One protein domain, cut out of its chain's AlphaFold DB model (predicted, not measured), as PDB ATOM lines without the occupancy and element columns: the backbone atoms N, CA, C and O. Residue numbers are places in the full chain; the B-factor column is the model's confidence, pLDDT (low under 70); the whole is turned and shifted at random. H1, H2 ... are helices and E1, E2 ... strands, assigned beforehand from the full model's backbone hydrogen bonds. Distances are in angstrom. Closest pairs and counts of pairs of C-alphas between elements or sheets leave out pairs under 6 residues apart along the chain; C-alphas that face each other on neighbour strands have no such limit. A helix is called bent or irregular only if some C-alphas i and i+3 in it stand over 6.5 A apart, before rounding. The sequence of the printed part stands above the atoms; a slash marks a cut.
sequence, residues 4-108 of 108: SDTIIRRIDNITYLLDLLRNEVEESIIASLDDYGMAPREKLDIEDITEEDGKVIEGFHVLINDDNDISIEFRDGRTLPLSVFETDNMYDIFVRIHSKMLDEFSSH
ATOM      1  N   SER A   4      90.169  98.934  97.839       90.62
ATOM      2  CA  SER A   4      90.260 100.138  98.671       90.62
ATOM      3  C   SER A   4      91.704 100.650  98.773       90.62
ATOM      4  O   SER A   4      91.963 101.808  98.450       90.62
ATOM      5  N   ASP A   5      92.669  99.774  99.080       93.69
ATOM      6  CA  ASP A   5      94.100 100.122  99.159       93.69
ATOM      7  C   ASP A   5      94.662 100.629  97.825       93.69
ATOM      8  O   ASP A   5      95.576 101.455  97.776       93.69
ATOM      9  N   THR A   6      94.147 100.094  96.715       95.12
ATOM     10  CA  THR A   6      94.580 100.490  95.372       95.12
ATOM     11  C   THR A   6      94.035 101.868  95.005       95.12
ATOM     12  O   THR A   6      94.753 102.659  94.397       95.12
ATOM     13  N   ILE A   7      92.782 102.159  95.365       96.00
ATOM     14  CA  ILE A   7      92.154 103.466  95.136       96.00
ATOM     15  C   ILE A   7      92.850 104.541  95.972       96.00
ATOM     16  O   ILE A   7      93.243 105.558  95.409       96.00
ATOM     17  N   ILE A   8      93.078 104.293  97.266       96.50
ATOM     18  CA  ILE A   8      93.752 105.247  98.164       96.50
ATOM     19  C   ILE A   8      95.137 105.605  97.622       96.50
ATOM     20  O   ILE A   8      95.427 106.774  97.409       96.50
ATOM     21  N   ARG A   9      95.946 104.610  97.241       96.06
ATOM     22  CA  ARG A   9      97.280 104.863  96.673       96.06
ATOM     23  C   ARG A   9      97.248 105.698  95.392       96.06
ATOM     24  O   ARG A   9      98.165 106.469  95.135       96.06
ATOM     25  N   ARG A  10      96.226 105.519  94.548       97.25
ATOM     26  CA  ARG A  10      96.065 106.344  93.340       97.25
ATOM     27  C   ARG A  10      95.745 107.790  93.701       97.25
ATOM     28  O   ARG A  10      96.282 108.675  93.049       97.25
ATOM     29  N   ILE A  11      94.904 108.007  94.712       96.94
ATOM     30  CA  ILE A  11      94.592 109.344  95.226       96.94
ATOM     31  C   ILE A  11      95.863 109.989  95.781       96.94
ATOM     32  O   ILE A  11      96.218 111.063  95.313       96.94
ATOM     33  N   ASP A  12      96.604 109.298  96.652       96.81
ATOM     34  CA  ASP A  12      97.852 109.809  97.238       96.81
ATOM     35  C   ASP A  12      98.871 110.208  96.159       96.81
ATOM     36  O   ASP A  12      99.467 111.283  96.215       96.81
ATOM     37  N   ASN A  13      99.034 109.368  95.131       97.19
ATOM     38  CA  ASN A  13      99.927 109.662  94.011       97.19
ATOM     39  C   ASN A  13      99.492 110.915  93.237       97.19
ATOM     40  O   ASN A  13     100.342 111.695  92.821       97.19
ATOM     41  N   ILE A  14      98.187 111.099  93.007       96.56
ATOM     42  CA  ILE A  14      97.667 112.275  92.298       96.56
ATOM     43  C   ILE A  14      97.846 113.530  93.152       96.56
ATOM     44  O   ILE A  14      98.303 114.539  92.627       96.56
ATOM     45  N   THR A  15      97.549 113.463  94.452       94.25
ATOM     46  CA  THR A  15      97.772 114.577  95.383       94.25
ATOM     47  C   THR A  15      99.234 115.010  95.375       94.25
ATOM     48  O   THR A  15      99.515 116.186  95.183       94.25
ATOM     49  N   TYR A  16     100.167 114.059  95.448       95.31
ATOM     50  CA  TYR A  16     101.596 114.358  95.365       95.31
ATOM     51  C   TYR A  16     101.995 115.031  94.042       95.31
ATOM     52  O   TYR A  16     102.755 115.995  94.037       95.31
ATOM     53  N   LEU A  17     101.484 114.540  92.909       95.88
ATOM     54  CA  LEU A  17     101.771 115.145  91.604       95.88
ATOM     55  C   LEU A  17     101.194 116.561  91.483       95.88
ATOM     56  O   LEU A  17     101.814 117.408  90.847       95.88
ATOM     57  N   LEU A  18     100.030 116.823  92.087       93.94
ATOM     58  CA  LEU A  18      99.444 118.161  92.131       93.94
ATOM     59  C   LEU A  18     100.292 119.111  92.977       93.94
ATOM     60  O   LEU A  18     100.529 120.229  92.536       93.94
ATOM     61  N   ASP A  19     100.788 118.667  94.132       93.81
ATOM     62  CA  ASP A  19     101.680 119.475  94.972       93.81
ATOM     63  C   ASP A  19     102.988 119.804  94.242       93.81
ATOM     64  O   ASP A  19     103.415 120.957  94.225       93.81
ATOM     65  N   LEU A  20     103.586 118.822  93.557       95.19
ATOM     66  CA  LEU A  20     104.767 119.056  92.723       95.19
ATOM     67  C   LEU A  20     104.503 120.073  91.608       95.19
ATOM     68  O   LEU A  20     105.326 120.953  91.387       95.19
ATOM     69  N   LEU A  21     103.369 119.958  90.914       94.62
ATOM     70  CA  LEU A  21     103.012 120.893  89.850       94.62
ATOM     71  C   LEU A  21     102.825 122.314  90.388       94.62
ATOM     72  O   LEU A  21     103.264 123.265  89.752       94.62
ATOM     73  N   ARG A  22     102.181 122.463  91.551       95.19
ATOM     74  CA  ARG A  22     101.988 123.771  92.194       95.19
ATOM     75  C   ARG A  22     103.329 124.426  92.517       95.19
ATOM     76  O   ARG A  22     103.506 125.594  92.189       95.19
ATOM     77  N   ASN A  23     104.266 123.660  93.076       94.50
ATOM     78  CA  ASN A  23     105.609 124.153  93.383       94.50
ATOM     79  C   ASN A  23     106.367 124.555  92.111       94.50
ATOM     80  O   ASN A  23     106.914 125.647  92.056       94.50
ATOM     81  N   GLU A  24     106.344 123.718  91.070       95.44
ATOM     82  CA  GLU A  24     107.003 124.021  89.791       95.44
ATOM     83  C   GLU A  24     106.449 125.304  89.153       95.44
ATOM     84  O   GLU A  24     107.204 126.114  88.617       95.44
ATOM     85  N   VAL A  25     105.128 125.508  89.221       95.69
ATOM     86  CA  VAL A  25     104.474 126.726  88.725       95.69
ATOM     87  C   VAL A  25     104.958 127.956  89.489       95.69
ATOM     88  O   VAL A  25     105.311 128.955  88.864       95.69
ATOM     89  N   GLU A  26     104.983 127.897  90.821       94.50
ATOM     90  CA  GLU A  26     105.443 129.002  91.665       94.50
ATOM     91  C   GLU A  26     106.921 129.330  91.404       94.50
ATOM     92  O   GLU A  26     107.247 130.476  91.094       94.50
ATOM     93  N   GLU A  27     107.795 128.318  91.410       94.25
ATOM     94  CA  GLU A  27     109.227 128.470  91.129       94.25
ATOM     95  C   GLU A  27     109.484 129.037  89.724       94.25
ATOM     96  O   GLU A  27     110.324 129.922  89.558       94.25
ATOM     97  N   SER A  28     108.728 128.592  88.716       94.88
ATOM     98  CA  SER A  28     108.867 129.086  87.340       94.88
ATOM     99  C   SER A  28     108.456 130.549  87.185       94.88
ATOM    100  O   SER A  28     109.088 131.286  86.424       94.88
ATOM    101  N   ILE A  29     107.411 130.995  87.894       94.94
ATOM    102  CA  ILE A  29     107.019 132.410  87.898       94.94
ATOM    103  C   ILE A  29     108.112 133.243  88.566       94.94
ATOM    104  O   ILE A  29     108.510 134.255  87.997       94.94
ATOM    105  N   ILE A  30     108.623 132.816  89.728       93.12
ATOM    106  CA  ILE A  30     109.709 133.523  90.430       93.12
ATOM    107  C   ILE A  30     110.919 133.665  89.506       93.12
ATOM    108  O   ILE A  30     111.411 134.775  89.316       93.12
ATOM    109  N   ALA A  31     111.360 132.562  88.897       93.25
ATOM    110  CA  ALA A  31     112.503 132.557  87.990       93.25
ATOM    111  C   ALA A  31     112.293 133.501  86.798       93.25
ATOM    112  O   ALA A  31     113.179 134.278  86.463       93.25
ATOM    113  N   SER A  32     111.101 133.492  86.198       93.44
ATOM    114  CA  SER A  32     110.803 134.344  85.041       93.44
ATOM    115  C   SER A  32     110.714 135.826  85.402       93.44
ATOM    116  O   SER A  32     111.122 136.674  84.612       93.44
ATOM    117  N   LEU A  33     110.205 136.162  86.589       91.94
ATOM    118  CA  LEU A  33     110.183 137.540  87.086       91.94
ATOM    119  C   LEU A  33     111.600 138.042  87.429       91.94
ATOM    120  O   LEU A  33     111.907 139.204  87.158       91.94
ATOM    121  N   ASP A  34     112.466 137.179  87.971       90.81
ATOM    122  CA  ASP A  34     113.885 137.491  88.212       90.81
ATOM    123  C   ASP A  34     114.642 137.702  86.889       90.81
ATOM    124  O   ASP A  34     115.322 138.715  86.719       90.81
ATOM    125  N   ASP A  35     114.436 136.825  85.899       90.25
ATOM    126  CA  ASP A  35     114.989 136.970  84.542       90.25
ATOM    127  C   ASP A  35     114.479 138.241  83.838       90.25
ATOM    128  O   ASP A  35     115.211 138.881  83.077       90.25
ATOM    129  N   TYR A  36     113.231 138.635  84.108       88.81
ATOM    130  CA  TYR A  36     112.646 139.899  83.655       88.81
ATOM    131  C   TYR A  36     113.261 141.126  84.368       88.81
ATOM    132  O   TYR A  36     113.125 142.256  83.898       88.81
ATOM    133  N   GLY A  37     114.000 140.922  85.463       88.75
ATOM    134  CA  GLY A  37     114.683 141.970  86.222       88.75
ATOM    135  C   GLY A  37     113.792 142.681  87.239       88.75
ATOM    136  O   GLY A  37     114.107 143.803  87.639       88.75
ATOM    137  N   MET A  38     112.687 142.053  87.644       88.81
ATOM    138  CA  MET A  38     111.730 142.628  88.582       88.81
ATOM    139  C   MET A  38     112.310 142.685  89.999       88.81
ATOM    140  O   MET A  38     112.725 141.675  90.564       88.81
ATOM    141  N   ALA A  39     112.316 143.873  90.606       85.19
ATOM    142  CA  ALA A  39     112.818 144.035  91.966       85.19
ATOM    143  C   ALA A  39     111.793 143.558  93.019       85.19
ATOM    144  O   ALA A  39     110.581 143.616  92.786       85.19
ATOM    145  N   PRO A  40     112.235 143.174  94.234       83.19
ATOM    146  CA  PRO A  40     111.315 142.908  95.335       83.19
ATOM    147  C   PRO A  40     110.382 144.099  95.582       83.19
ATOM    148  O   PRO A  40     110.819 145.255  95.610       83.19
ATOM    149  N   ARG A  41     109.096 143.807  95.806       81.31
ATOM    150  CA  ARG A  41     108.000 144.776  96.015       81.31
ATOM    151  C   ARG A  41     107.645 145.640  94.803       81.31
ATOM    152  O   ARG A  41     106.788 146.519  94.924       81.31
ATOM    153  N   GLU A  42     108.269 145.411  93.652       89.31
ATOM    154  CA  GLU A  42     107.763 145.925  92.386       89.31
ATOM    155  C   GLU A  42     106.421 145.254  92.051       89.31
ATOM    156  O   GLU A  42     106.089 144.192  92.585       89.31
ATOM    157  N   LYS A  43     105.618 145.903  91.205       91.81
ATOM    158  CA  LYS A  43     104.328 145.382  90.746       91.81
ATOM    159  C   LYS A  43     104.368 145.186  89.242       91.81
ATOM    160  O   LYS A  43     104.572 146.157  88.518       91.81
ATOM    161  N   LEU A  44     104.095 143.966  88.794       93.62
ATOM    162  CA  LEU A  44     103.802 143.685  87.393       93.62
ATOM    163  C   LEU A  44     102.286 143.738  87.198       93.62
ATOM    164  O   LEU A  44     101.551 143.034  87.889       93.62
ATOM    165  N   ASP A  45     101.822 144.590  86.286       95.06
ATOM    166  CA  ASP A  45     100.403 144.727  85.962       95.06
ATOM    167  C   ASP A  45      99.977 143.711  84.900       95.06
ATOM    168  O   ASP A  45     100.531 143.676  83.801       95.06
ATOM    169  N   ILE A  46      98.982 142.891  85.232       95.94
ATOM    170  CA  ILE A  46      98.362 141.935  84.320       95.94
ATOM    171  C   ILE A  46      96.997 142.482  83.915       95.94
ATOM    172  O   ILE A  46      96.097 142.638  84.743       95.94
ATOM    173  N   GLU A  47      96.848 142.757  82.624       93.50
ATOM    174  CA  GLU A  47      95.675 143.418  82.054       93.50
ATOM    175  C   GLU A  47      94.419 142.528  82.064       93.50
ATOM    176  O   GLU A  47      94.482 141.297  82.191       93.50
ATOM    177  N   ASP A  48      93.254 143.170  81.924       93.75
ATOM    178  CA  ASP A  48      91.987 142.463  81.722       93.75
ATOM    179  C   ASP A  48      91.992 141.742  80.375       93.75
ATOM    180  O   ASP A  48      92.439 142.286  79.365       93.75
ATOM    181  N   ILE A  49      91.392 140.556  80.338       90.62
ATOM    182  CA  ILE A  49      91.166 139.828  79.089       90.62
ATOM    183  C   ILE A  49      89.682 139.908  78.756       90.62
ATOM    184  O   ILE A  49      88.835 139.558  79.575       90.62
ATOM    185  N   THR A  50      89.362 140.368  77.547       91.69
ATOM    186  CA  THR A  50      88.001 140.281  77.005       91.69
ATOM    187  C   THR A  50      87.907 139.040  76.125       91.69
ATOM    188  O   THR A  50      88.590 138.953  75.106       91.69
ATOM    189  N   GLU A  51      87.084 138.080  76.532       88.19
ATOM    190  CA  GLU A  51      86.811 136.853  75.785       88.19
ATOM    191  C   GLU A  51      85.929 137.140  74.554       88.19
ATOM    192  O   GLU A  51      85.260 138.174  74.460       88.19
ATOM    193  N   GLU A  52      85.899 136.214  73.588       89.50
ATOM    194  CA  GLU A  52      85.140 136.377  72.333       89.50
ATOM    195  C   GLU A  52      83.624 136.538  72.546       89.50
ATOM    196  O   GLU A  52      82.931 137.124  71.712       89.50
ATOM    197  N   ASP A  53      83.098 136.038  73.664       91.50
ATOM    198  CA  ASP A  53      81.694 136.164  74.061       91.50
ATOM    199  C   ASP A  53      81.376 137.489  74.786       91.50
ATOM    200  O   ASP A  53      80.228 137.737  75.163       91.50
ATOM    201  N   GLY A  54      82.376 138.362  74.948       89.75
ATOM    202  CA  GLY A  54      82.270 139.654  75.620       89.75
ATOM    203  C   GLY A  54      82.421 139.592  77.142       89.75
ATOM    204  O   GLY A  54      82.267 140.624  77.800       89.75
ATOM    205  N   LYS A  55      82.712 138.422  77.721       91.69
ATOM    206  CA  LYS A  55      83.031 138.298  79.146       91.69
ATOM    207  C   LYS A  55      84.413 138.884  79.434       91.69
ATOM    208  O   LYS A  55      85.348 138.717  78.659       91.69
ATOM    209  N   VAL A  56      84.539 139.582  80.563       90.12
ATOM    210  CA  VAL A  56      85.811 140.157  81.016       90.12
ATOM    211  C   VAL A  56      86.355 139.317  82.163       90.12
ATOM    212  O   VAL A  56      85.672 139.119  83.170       90.12
ATOM    213  N   ILE A  57      87.581 138.826  82.001       90.12
ATOM    214  CA  ILE A  57      88.377 138.228  83.069       90.12
ATOM    215  C   ILE A  57      89.243 139.336  83.656       90.12
ATOM    216  O   ILE A  57      90.082 139.913  82.959       90.12
ATOM    217  N   GLU A  58      89.024 139.637  84.934       92.50
ATOM    218  CA  GLU A  58      89.721 140.728  85.609       92.50
ATOM    219  C   GLU A  58      91.238 140.483  85.689       92.50
ATOM    220  O   GLU A  58      91.730 139.362  85.877       92.50
ATOM    221  N   GLY A  59      91.982 141.566  85.500       94.75
ATOM    222  CA  GLY A  59      93.410 141.703  85.726       94.75
ATOM    223  C   GLY A  59      93.797 141.694  87.200       94.75
ATOM    224  O   GLY A  59      92.955 141.773  88.098       94.75
ATOM    225  N   PHE A  60      95.098 141.624  87.442       96.81
ATOM    226  CA  PHE A  60      95.686 141.606  88.776       96.81
ATOM    227  C   PHE A  60      97.112 142.154  88.741       96.81
ATOM    228  O   PHE A  60      97.725 142.256  87.682       96.81
ATOM    229  N   HIS A  61      97.657 142.479  89.908       96.69
ATOM    230  CA  HIS A  61      99.070 142.797  90.053       96.69
ATOM    231  C   HIS A  61      99.815 141.626  90.683       96.69
ATOM    232  O   HIS A  61      99.338 141.017  91.641       96.69
ATOM    233  N   VAL A  62     101.006 141.347  90.167       95.81
ATOM    234  CA  VAL A  62     101.926 140.355  90.729       95.81
ATOM    235  C   VAL A  62     103.020 141.072  91.489       95.81
ATOM    236  O   VAL A  62     103.523 142.094  91.027       95.81
ATOM    237  N   LEU A  63     103.375 140.535  92.653       93.56
ATOM    238  CA  LEU A  63     104.449 141.034  93.498       93.56
ATOM    239  C   LEU A  63     105.366 139.888  93.909       93.56
ATOM    240  O   LEU A  63     104.880 138.827  94.304       93.56
ATOM    241  N   ILE A  64     106.673 140.151  93.906       91.06
ATOM    242  CA  ILE A  64     107.665 139.316  94.589       91.06
ATOM    243  C   ILE A  64     107.927 139.918  95.967       91.06
ATOM    244  O   ILE A  64     108.272 141.098  96.089       91.06
ATOM    245  N   ASN A  65     107.755 139.113  97.009       88.38
ATOM    246  CA  ASN A  65     108.082 139.488  98.378       88.38
ATOM    247  C   ASN A  65     109.574 139.275  98.671       88.38
ATOM    248  O   ASN A  65     110.264 138.559  97.953       88.38
ATOM    249  N   ASP A  66     110.072 139.865  99.761       85.69
ATOM    250  CA  ASP A  66     111.495 139.776 100.133       85.69
ATOM    251  C   ASP A  66     111.969 138.332 100.404       85.69
ATOM    252  O   ASP A  66     113.160 138.047 100.301       85.69
ATOM    253  N   ASP A  67     111.036 137.430 100.721       85.69
ATOM    254  CA  ASP A  67     111.290 136.008 100.974       85.69
ATOM    255  C   ASP A  67     111.189 135.140  99.698       85.69
ATOM    256  O   ASP A  67     111.158 133.918  99.789       85.69
ATOM    257  N   ASN A  68     111.153 135.762  98.510       81.31
ATOM    258  CA  ASN A  68     110.899 135.135  97.204       81.31
ATOM    259  C   ASN A  68     109.513 134.483  97.054       81.31
ATOM    260  O   ASN A  68     109.299 133.706  96.133       81.31
ATOM    261  N   ASP A  69     108.546 134.844  97.895       89.38
ATOM    262  CA  ASP A  69     107.157 134.401  97.746       89.38
ATOM    263  C   ASP A  69     106.377 135.304  96.780       89.38
ATOM    264  O   ASP A  69     106.562 136.527  96.772       89.38
ATOM    265  N   ILE A  70     105.418 134.736  96.045       94.19
ATOM    266  CA  ILE A  70     104.558 135.500  95.130       94.19
ATOM    267  C   ILE A  70     103.257 135.918  95.813       94.19
ATOM    268  O   ILE A  70     102.578 135.134  96.482       94.19
ATOM    269  N   SER A  71     102.853 137.167  95.595       95.69
ATOM    270  CA  SER A  71     101.538 137.675  95.979       95.69
ATOM    271  C   SER A  71     100.773 138.235  94.790       95.69
ATOM    272  O   SER A  71     101.333 138.908  93.929       95.69
ATOM    273  N   ILE A  72      99.472 137.958  94.780       96.75
ATOM    274  CA  ILE A  72      98.510 138.433  93.793       96.75
ATOM    275  C   ILE A  72      97.639 139.487  94.461       96.75
ATOM    276  O   ILE A  72      96.917 139.195  95.419       96.75
ATOM    277  N   GLU A  73      97.727 140.719  93.978       96.50
ATOM    278  CA  GLU A  73      96.873 141.823  94.403       96.50
ATOM    279  C   GLU A  73      95.762 142.043  93.375       96.50
ATOM    280  O   GLU A  73      96.009 142.329  92.204       96.50
ATOM    281  N   PHE A  74      94.522 141.911  93.829       94.81
ATOM    282  CA  PHE A  74      93.336 142.174  93.032       94.81
ATOM    283  C   PHE A  74      92.980 143.657  93.041       94.81
ATOM    284  O   PHE A  74      93.347 144.416  93.940       94.81
ATOM    285  N   ARG A  75      92.171 144.062  92.063       89.69
ATOM    286  CA  ARG A  75      91.733 145.455  91.885       89.69
ATOM    287  C   ARG A  75      90.930 146.025  93.052       89.69
ATOM    288  O   ARG A  75      90.844 147.239  93.203       89.69
ATOM    289  N   ASP A  76      90.344 145.165  93.877       90.69
ATOM    290  CA  ASP A  76      89.642 145.565  95.097       90.69
ATOM    291  C   ASP A  76      90.572 145.770  96.309       90.69
ATOM    292  O   ASP A  76      90.101 146.061  97.411       90.69
ATOM    293  N   GLY A  77      91.887 145.641  96.110       90.62
ATOM    294  CA  GLY A  77      92.921 145.820  97.123       90.62
ATOM    295  C   GLY A  77      93.174 144.586  97.987       90.62
ATOM    296  O   GLY A  77      93.967 144.663  98.926       90.62
ATOM    297  N   ARG A  78      92.517 143.449  97.718       94.94
ATOM    298  CA  ARG A  78      92.851 142.187  98.389       94.94
ATOM    299  C   ARG A  78      94.151 141.628  97.829       94.94
ATOM    300  O   ARG A  78      94.284 141.459  96.623       94.94
ATOM    301  N   THR A  79      95.065 141.265  98.721       95.50
ATOM    302  CA  THR A  79      96.316 140.584  98.375       95.50
ATOM    303  C   THR A  79      96.298 139.176  98.946       95.50
ATOM    304  O   THR A  79      96.064 138.999 100.144       95.50
ATOM    305  N   LEU A  80      96.530 138.179  98.098       95.88
ATOM    306  CA  LEU A  80      96.604 136.772  98.484       95.88
ATOM    307  C   LEU A  80      97.932 136.168  98.011       95.88
ATOM    308  O   LEU A  80      98.371 136.483  96.905       95.88
ATOM    309  N   PRO A  81      98.571 135.296  98.805       95.56
ATOM    310  CA  PRO A  81      99.738 134.557  98.332       95.56
ATOM    311  C   PRO A  81      99.342 133.597  97.201       95.56
ATOM    312  O   PRO A  81      98.245 133.038  97.214       95.56
ATOM    313  N   LEU A  82     100.226 133.367  96.228       95.25
ATOM    314  CA  LEU A  82      99.939 132.459  95.106       95.25
ATOM    315  C   LEU A  82      99.612 131.028  95.585       95.25
ATOM    316  O   LEU A  82      98.757 130.344  95.023       95.25
ATOM    317  N   SER A  83     100.229 130.602  96.685       92.12
ATOM    318  CA  SER A  83     100.062 129.268  97.262       92.12
ATOM    319  C   SER A  83      98.642 128.935  97.746       92.12
ATOM    320  O   SER A  83      98.335 127.753  97.915       92.12
ATOM    321  N   VAL A  84      97.747 129.920  97.943       94.50
ATOM    322  CA  VAL A  84      96.349 129.654  98.354       94.50
ATOM    323  C   VAL A  84      95.401 129.365  97.189       94.50
ATOM    324  O   VAL A  84      94.271 128.942  97.427       94.50
ATOM    325  N   PHE A  85      95.826 129.585  95.945       94.75
ATOM    326  CA  PHE A  85      94.981 129.354  94.773       94.75
ATOM    327  C   PHE A  85      94.879 127.867  94.442       94.75
ATOM    328  O   PHE A  85      95.790 127.089  94.717       94.75
ATOM    329  N   GLU A  86      93.772 127.440  93.838       93.88
ATOM    330  CA  GLU A  86      93.672 126.090  93.276       93.88
ATOM    331  C   GLU A  86      94.622 125.937  92.076       93.88
ATOM    332  O   GLU A  86      95.039 126.918  91.465       93.88
ATOM    333  N   THR A  87      95.026 124.704  91.768       92.38
ATOM    334  CA  THR A  87      96.092 124.436  90.785       92.38
ATOM    335  C   THR A  87      95.745 124.929  89.378       92.38
ATOM    336  O   THR A  87      96.623 125.378  88.648       92.38
ATOM    337  N   ASP A  88      94.471 124.867  88.999       92.56
ATOM    338  CA  ASP A  88      93.959 125.411  87.741       92.56
ATOM    339  C   ASP A  88      94.098 126.939  87.678       92.56
ATOM    340  O   ASP A  88      94.600 127.473  86.692       92.56
ATOM    341  N   ASN A  89      93.744 127.632  88.760       94.12
ATOM    342  CA  ASN A  89      93.882 129.080  88.882       94.12
ATOM    343  C   ASN A  89      95.355 129.508  88.922       94.12
ATOM    344  O   ASN A  89      95.719 130.496  88.291       94.12
ATOM    345  N   MET A  90      96.223 128.751  89.606       95.62
ATOM    346  CA  MET A  90      97.673 128.988  89.573       95.62
ATOM    347  C   MET A  90      98.221 128.878  88.148       95.62
ATOM    348  O   MET A  90      99.040 129.699  87.743       95.62
ATOM    349  N   TYR A  91      97.762 127.887  87.380       94.12
ATOM    350  CA  TYR A  91      98.179 127.718  85.992       94.12
ATOM    351  C   TYR A  91      97.665 128.846  85.082       94.12
ATOM    352  O   TYR A  91      98.412 129.323  84.231       94.12
ATOM    353  N   ASP A  92      96.432 129.323  85.268       94.44
ATOM    354  CA  ASP A  92      95.930 130.501  84.542       94.44
ATOM    355  C   ASP A  92      96.779 131.748  84.839       94.44
ATOM    356  O   ASP A  92      97.254 132.419  83.922       94.44
ATOM    357  N   ILE A  93      97.060 132.001  86.121       95.56
ATOM    358  CA  ILE A  93      97.938 133.093  86.560       95.56
ATOM    359  C   ILE A  93      99.319 132.966  85.909       95.56
ATOM    360  O   ILE A  93      99.811 133.939  85.338       95.56
ATOM    361  N   PHE A  94      99.916 131.770  85.940       96.25
ATOM    362  CA  PHE A  94     101.185 131.473  85.275       96.25
ATOM    363  C   PHE A  94     101.153 131.889  83.804       96.25
ATOM    364  O   PHE A  94     102.007 132.664  83.373       96.25
ATOM    365  N   VAL A  95     100.158 131.421  83.044       95.81
ATOM    366  CA  VAL A  95     100.049 131.721  81.613       95.81
ATOM    367  C   VAL A  95      99.934 133.225  81.391       95.81
ATOM    368  O   VAL A  95     100.671 133.773  80.576       95.81
ATOM    369  N   ARG A  96      99.069 133.912  82.145       95.69
ATOM    370  CA  ARG A  96      98.838 135.354  81.980       95.69
ATOM    371  C   ARG A  96     100.081 136.192  82.271       95.69
ATOM    372  O   ARG A  96     100.349 137.141  81.535       95.69
ATOM    373  N   ILE A  97     100.861 135.824  83.288       95.31
ATOM    374  CA  ILE A  97     102.138 136.482  83.603       95.31
ATOM    375  C   ILE A  97     103.124 136.326  82.447       95.31
ATOM    376  O   ILE A  97     103.665 137.314  81.954       95.31
ATOM    377  N   HIS A  98     103.329 135.094  81.984       95.19
ATOM    378  CA  HIS A  98     104.309 134.820  80.935       95.19
ATOM    379  C   HIS A  98     103.883 135.422  79.591       95.19
ATOM    380  O   HIS A  98     104.729 135.920  78.854       95.19
ATOM    381  N   SER A  99     102.583 135.443  79.281       93.44
ATOM    382  CA  SER A  99     102.056 136.160  78.115       93.44
ATOM    383  C   SER A  99     102.376 137.651  78.178       93.44
ATOM    384  O   SER A  99     102.923 138.184  77.217       93.44
ATOM    385  N   LYS A 100     102.130 138.304  79.322       93.31
ATOM    386  CA  LYS A 100     102.451 139.725  79.505       93.31
ATOM    387  C   LYS A 100     103.941 140.007  79.304       93.31
ATOM    388  O   LYS A 100     104.291 140.932  78.575       93.31
ATOM    389  N   MET A 101     104.812 139.184  79.884       91.88
ATOM    390  CA  MET A 101     106.261 139.309  79.688       91.88
ATOM    391  C   MET A 101     106.651 139.167  78.212       91.88
ATOM    392  O   MET A 101     107.420 139.974  77.693       91.88
ATOM    393  N   LEU A 102     106.113 138.161  77.515       91.56
ATOM    394  CA  LEU A 102     106.394 137.932  76.095       91.56
ATOM    395  C   LEU A 102     105.950 139.105  75.213       91.56
ATOM    396  O   LEU A 102     106.672 139.466  74.277       91.56
ATOM    397  N   ASP A 103     104.800 139.709  75.509       88.62
ATOM    398  CA  ASP A 103     104.293 140.878  74.786       88.62
ATOM    399  C   ASP A 103     105.216 142.096  74.966       88.62
ATOM    400  O   ASP A 103     105.503 142.821  74.005       88.62
ATOM    401  N   GLU A 104     105.754 142.299  76.170       86.75
ATOM    402  CA  GLU A 104     106.689 143.390  76.467       86.75
ATOM    403  C   GLU A 104     108.073 143.179  75.836       86.75
ATOM    404  O   GLU A 104     108.657 144.134  75.308       86.75
ATOM    405  N   PHE A 105     108.564 141.936  75.792       78.94
ATOM    406  CA  PHE A 105     109.792 141.586  75.070       78.94
ATOM    407  C   PHE A 105     109.652 141.747  73.555       78.94
ATOM    408  O   PHE A 105     110.591 142.185  72.897       78.94
ATOM    409  N   SER A 106     108.491 141.408  72.992       73.50
ATOM    410  CA  SER A 106     108.246 141.486  71.543       73.50
ATOM    411  C   SER A 106     108.020 142.915  71.040       73.50
ATOM    412  O   SER A 106     108.049 143.160  69.833       73.50
ATOM    413  N   SER A 107     107.766 143.852  71.955       62.03
ATOM    414  CA  SER A 107     107.520 145.267  71.656       62.03
ATOM    415  C   SER A 107     108.799 146.122  71.615       62.03
ATOM    416  O   SER A 107     108.708 147.326  71.356       62.03
ATOM    417  N   HIS A 108     109.969 145.516  71.849       48.59
ATOM    418  CA  HIS A 108     111.302 146.131  71.772       48.59
ATOM    419  C   HIS A 108     112.101 145.609  70.568       48.59
ATOM    420  O   HIS A 108     112.923 146.396  70.038       48.59
TER     421      HIS A 108
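What this domain is: This is residues 4 to 108 of the 108 residues of an uncharacterized protein of Spirochaetes bacterium (UniProt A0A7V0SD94). Two helices, H1 and H2, run side by side and pack on a small twisted sheet of four strands, and the first part of the long helix H1, residues 4 to 17, sticks out from this body as a straight arm that makes much of the length. Between the strands E1 and E2 the chain makes a long narrow loop, residues 47 to 59, which folds back on itself beyond the sheet. The printed part has 105 residues with two named helices and four named strands, in the order H1, E1, E2, E3, E4, H2; the sheet runs E1, E2, E3, E4, all antiparallel, and the class is mixed, helices and strands. The whole is loose, with a radius of gyration of the C-alphas of 16.1 A, and the C-alphas span 55 by 39 by 29 A.

Where its parts are: The printed part begins with H1, residues 4 to 35, 46.6 A from first to last C-alpha; C-alpha 4 stands at (90.260, 100.138, 98.671) and C-alpha 35 at (114.989, 136.970, 84.542). E1 follows, residues 43 to 46, 9.4 A long. After it come E2, residues 60 to 64, 13.5 A long, and E3, residues 70 to 74, 13.2 A long. E4 is short, residues 79 to 81, 6.9 A. H2, residues 87 to 106, is 28.4 A long and ends with C-alpha 106 at (108.246, 141.486, 71.543). Neither helix is bent.

How they stand to each other: The four strands form a meander, each strand the antiparallel neighbour of the one before, with E1 and E4 as edge strands. E1 and E2 are a hairpin with 147 degrees between their directions; N 46 and O 60 are 2.8 A apart, within hydrogen-bond range. E2 and E3 are a hairpin at 155 degrees, with N 61 and O 73 within hydrogen-bond range at 2.8 A. E3 and E4 are a hairpin at 151 degrees, with N 72 and O 80 within range at 2.8 A. From edge to edge the strands' lines turn by 86 degrees. E1 and E4 are apart. H1 and H2 are on one face of the sheet, an arrangement in two layers, one of helices and one of strands. H2 has a height over the sheet of 9.9 A and lies over E1 and E2, and only just not over E3, on which 2 of its 20 C-alphas fall. It runs across the strands, at 85 degrees to E1 on the local plane. The closest C-alphas of E1 and H2 are those of Ile 46 and Ile 97, 6.7 A. H1 is on the sheet with residues 26 to 34, and its closest C-alphas to E3 are those of Ile 30 and Ile 70, 7.2 A. H1 and H2 touch, H1 with residues 18 to 32 alone, and the closest C-alphas are those of Arg 22 and Thr 87, 6.1 A. They run the same way at a shallow tilt of 24 degrees. In H1 and H2 every O i to N i+4 pair is within hydrogen-bond range.

The domain as a whole: The two C-alphas farthest apart are those of Ser 4 and His 108, 57.3 A. Residues 4 to 17 of H1 stand free; the body without them has 91 residues and spans 38 by 34 by 26 A. The printed part has no cut. The link from E1 to E2 is long, with 13 residues, and in it residues 49 to 50 pair with residues 56 to 57, antiparallel. The mean pLDDT of the printed part is 91.9, and residues 107 to 108 are under 70.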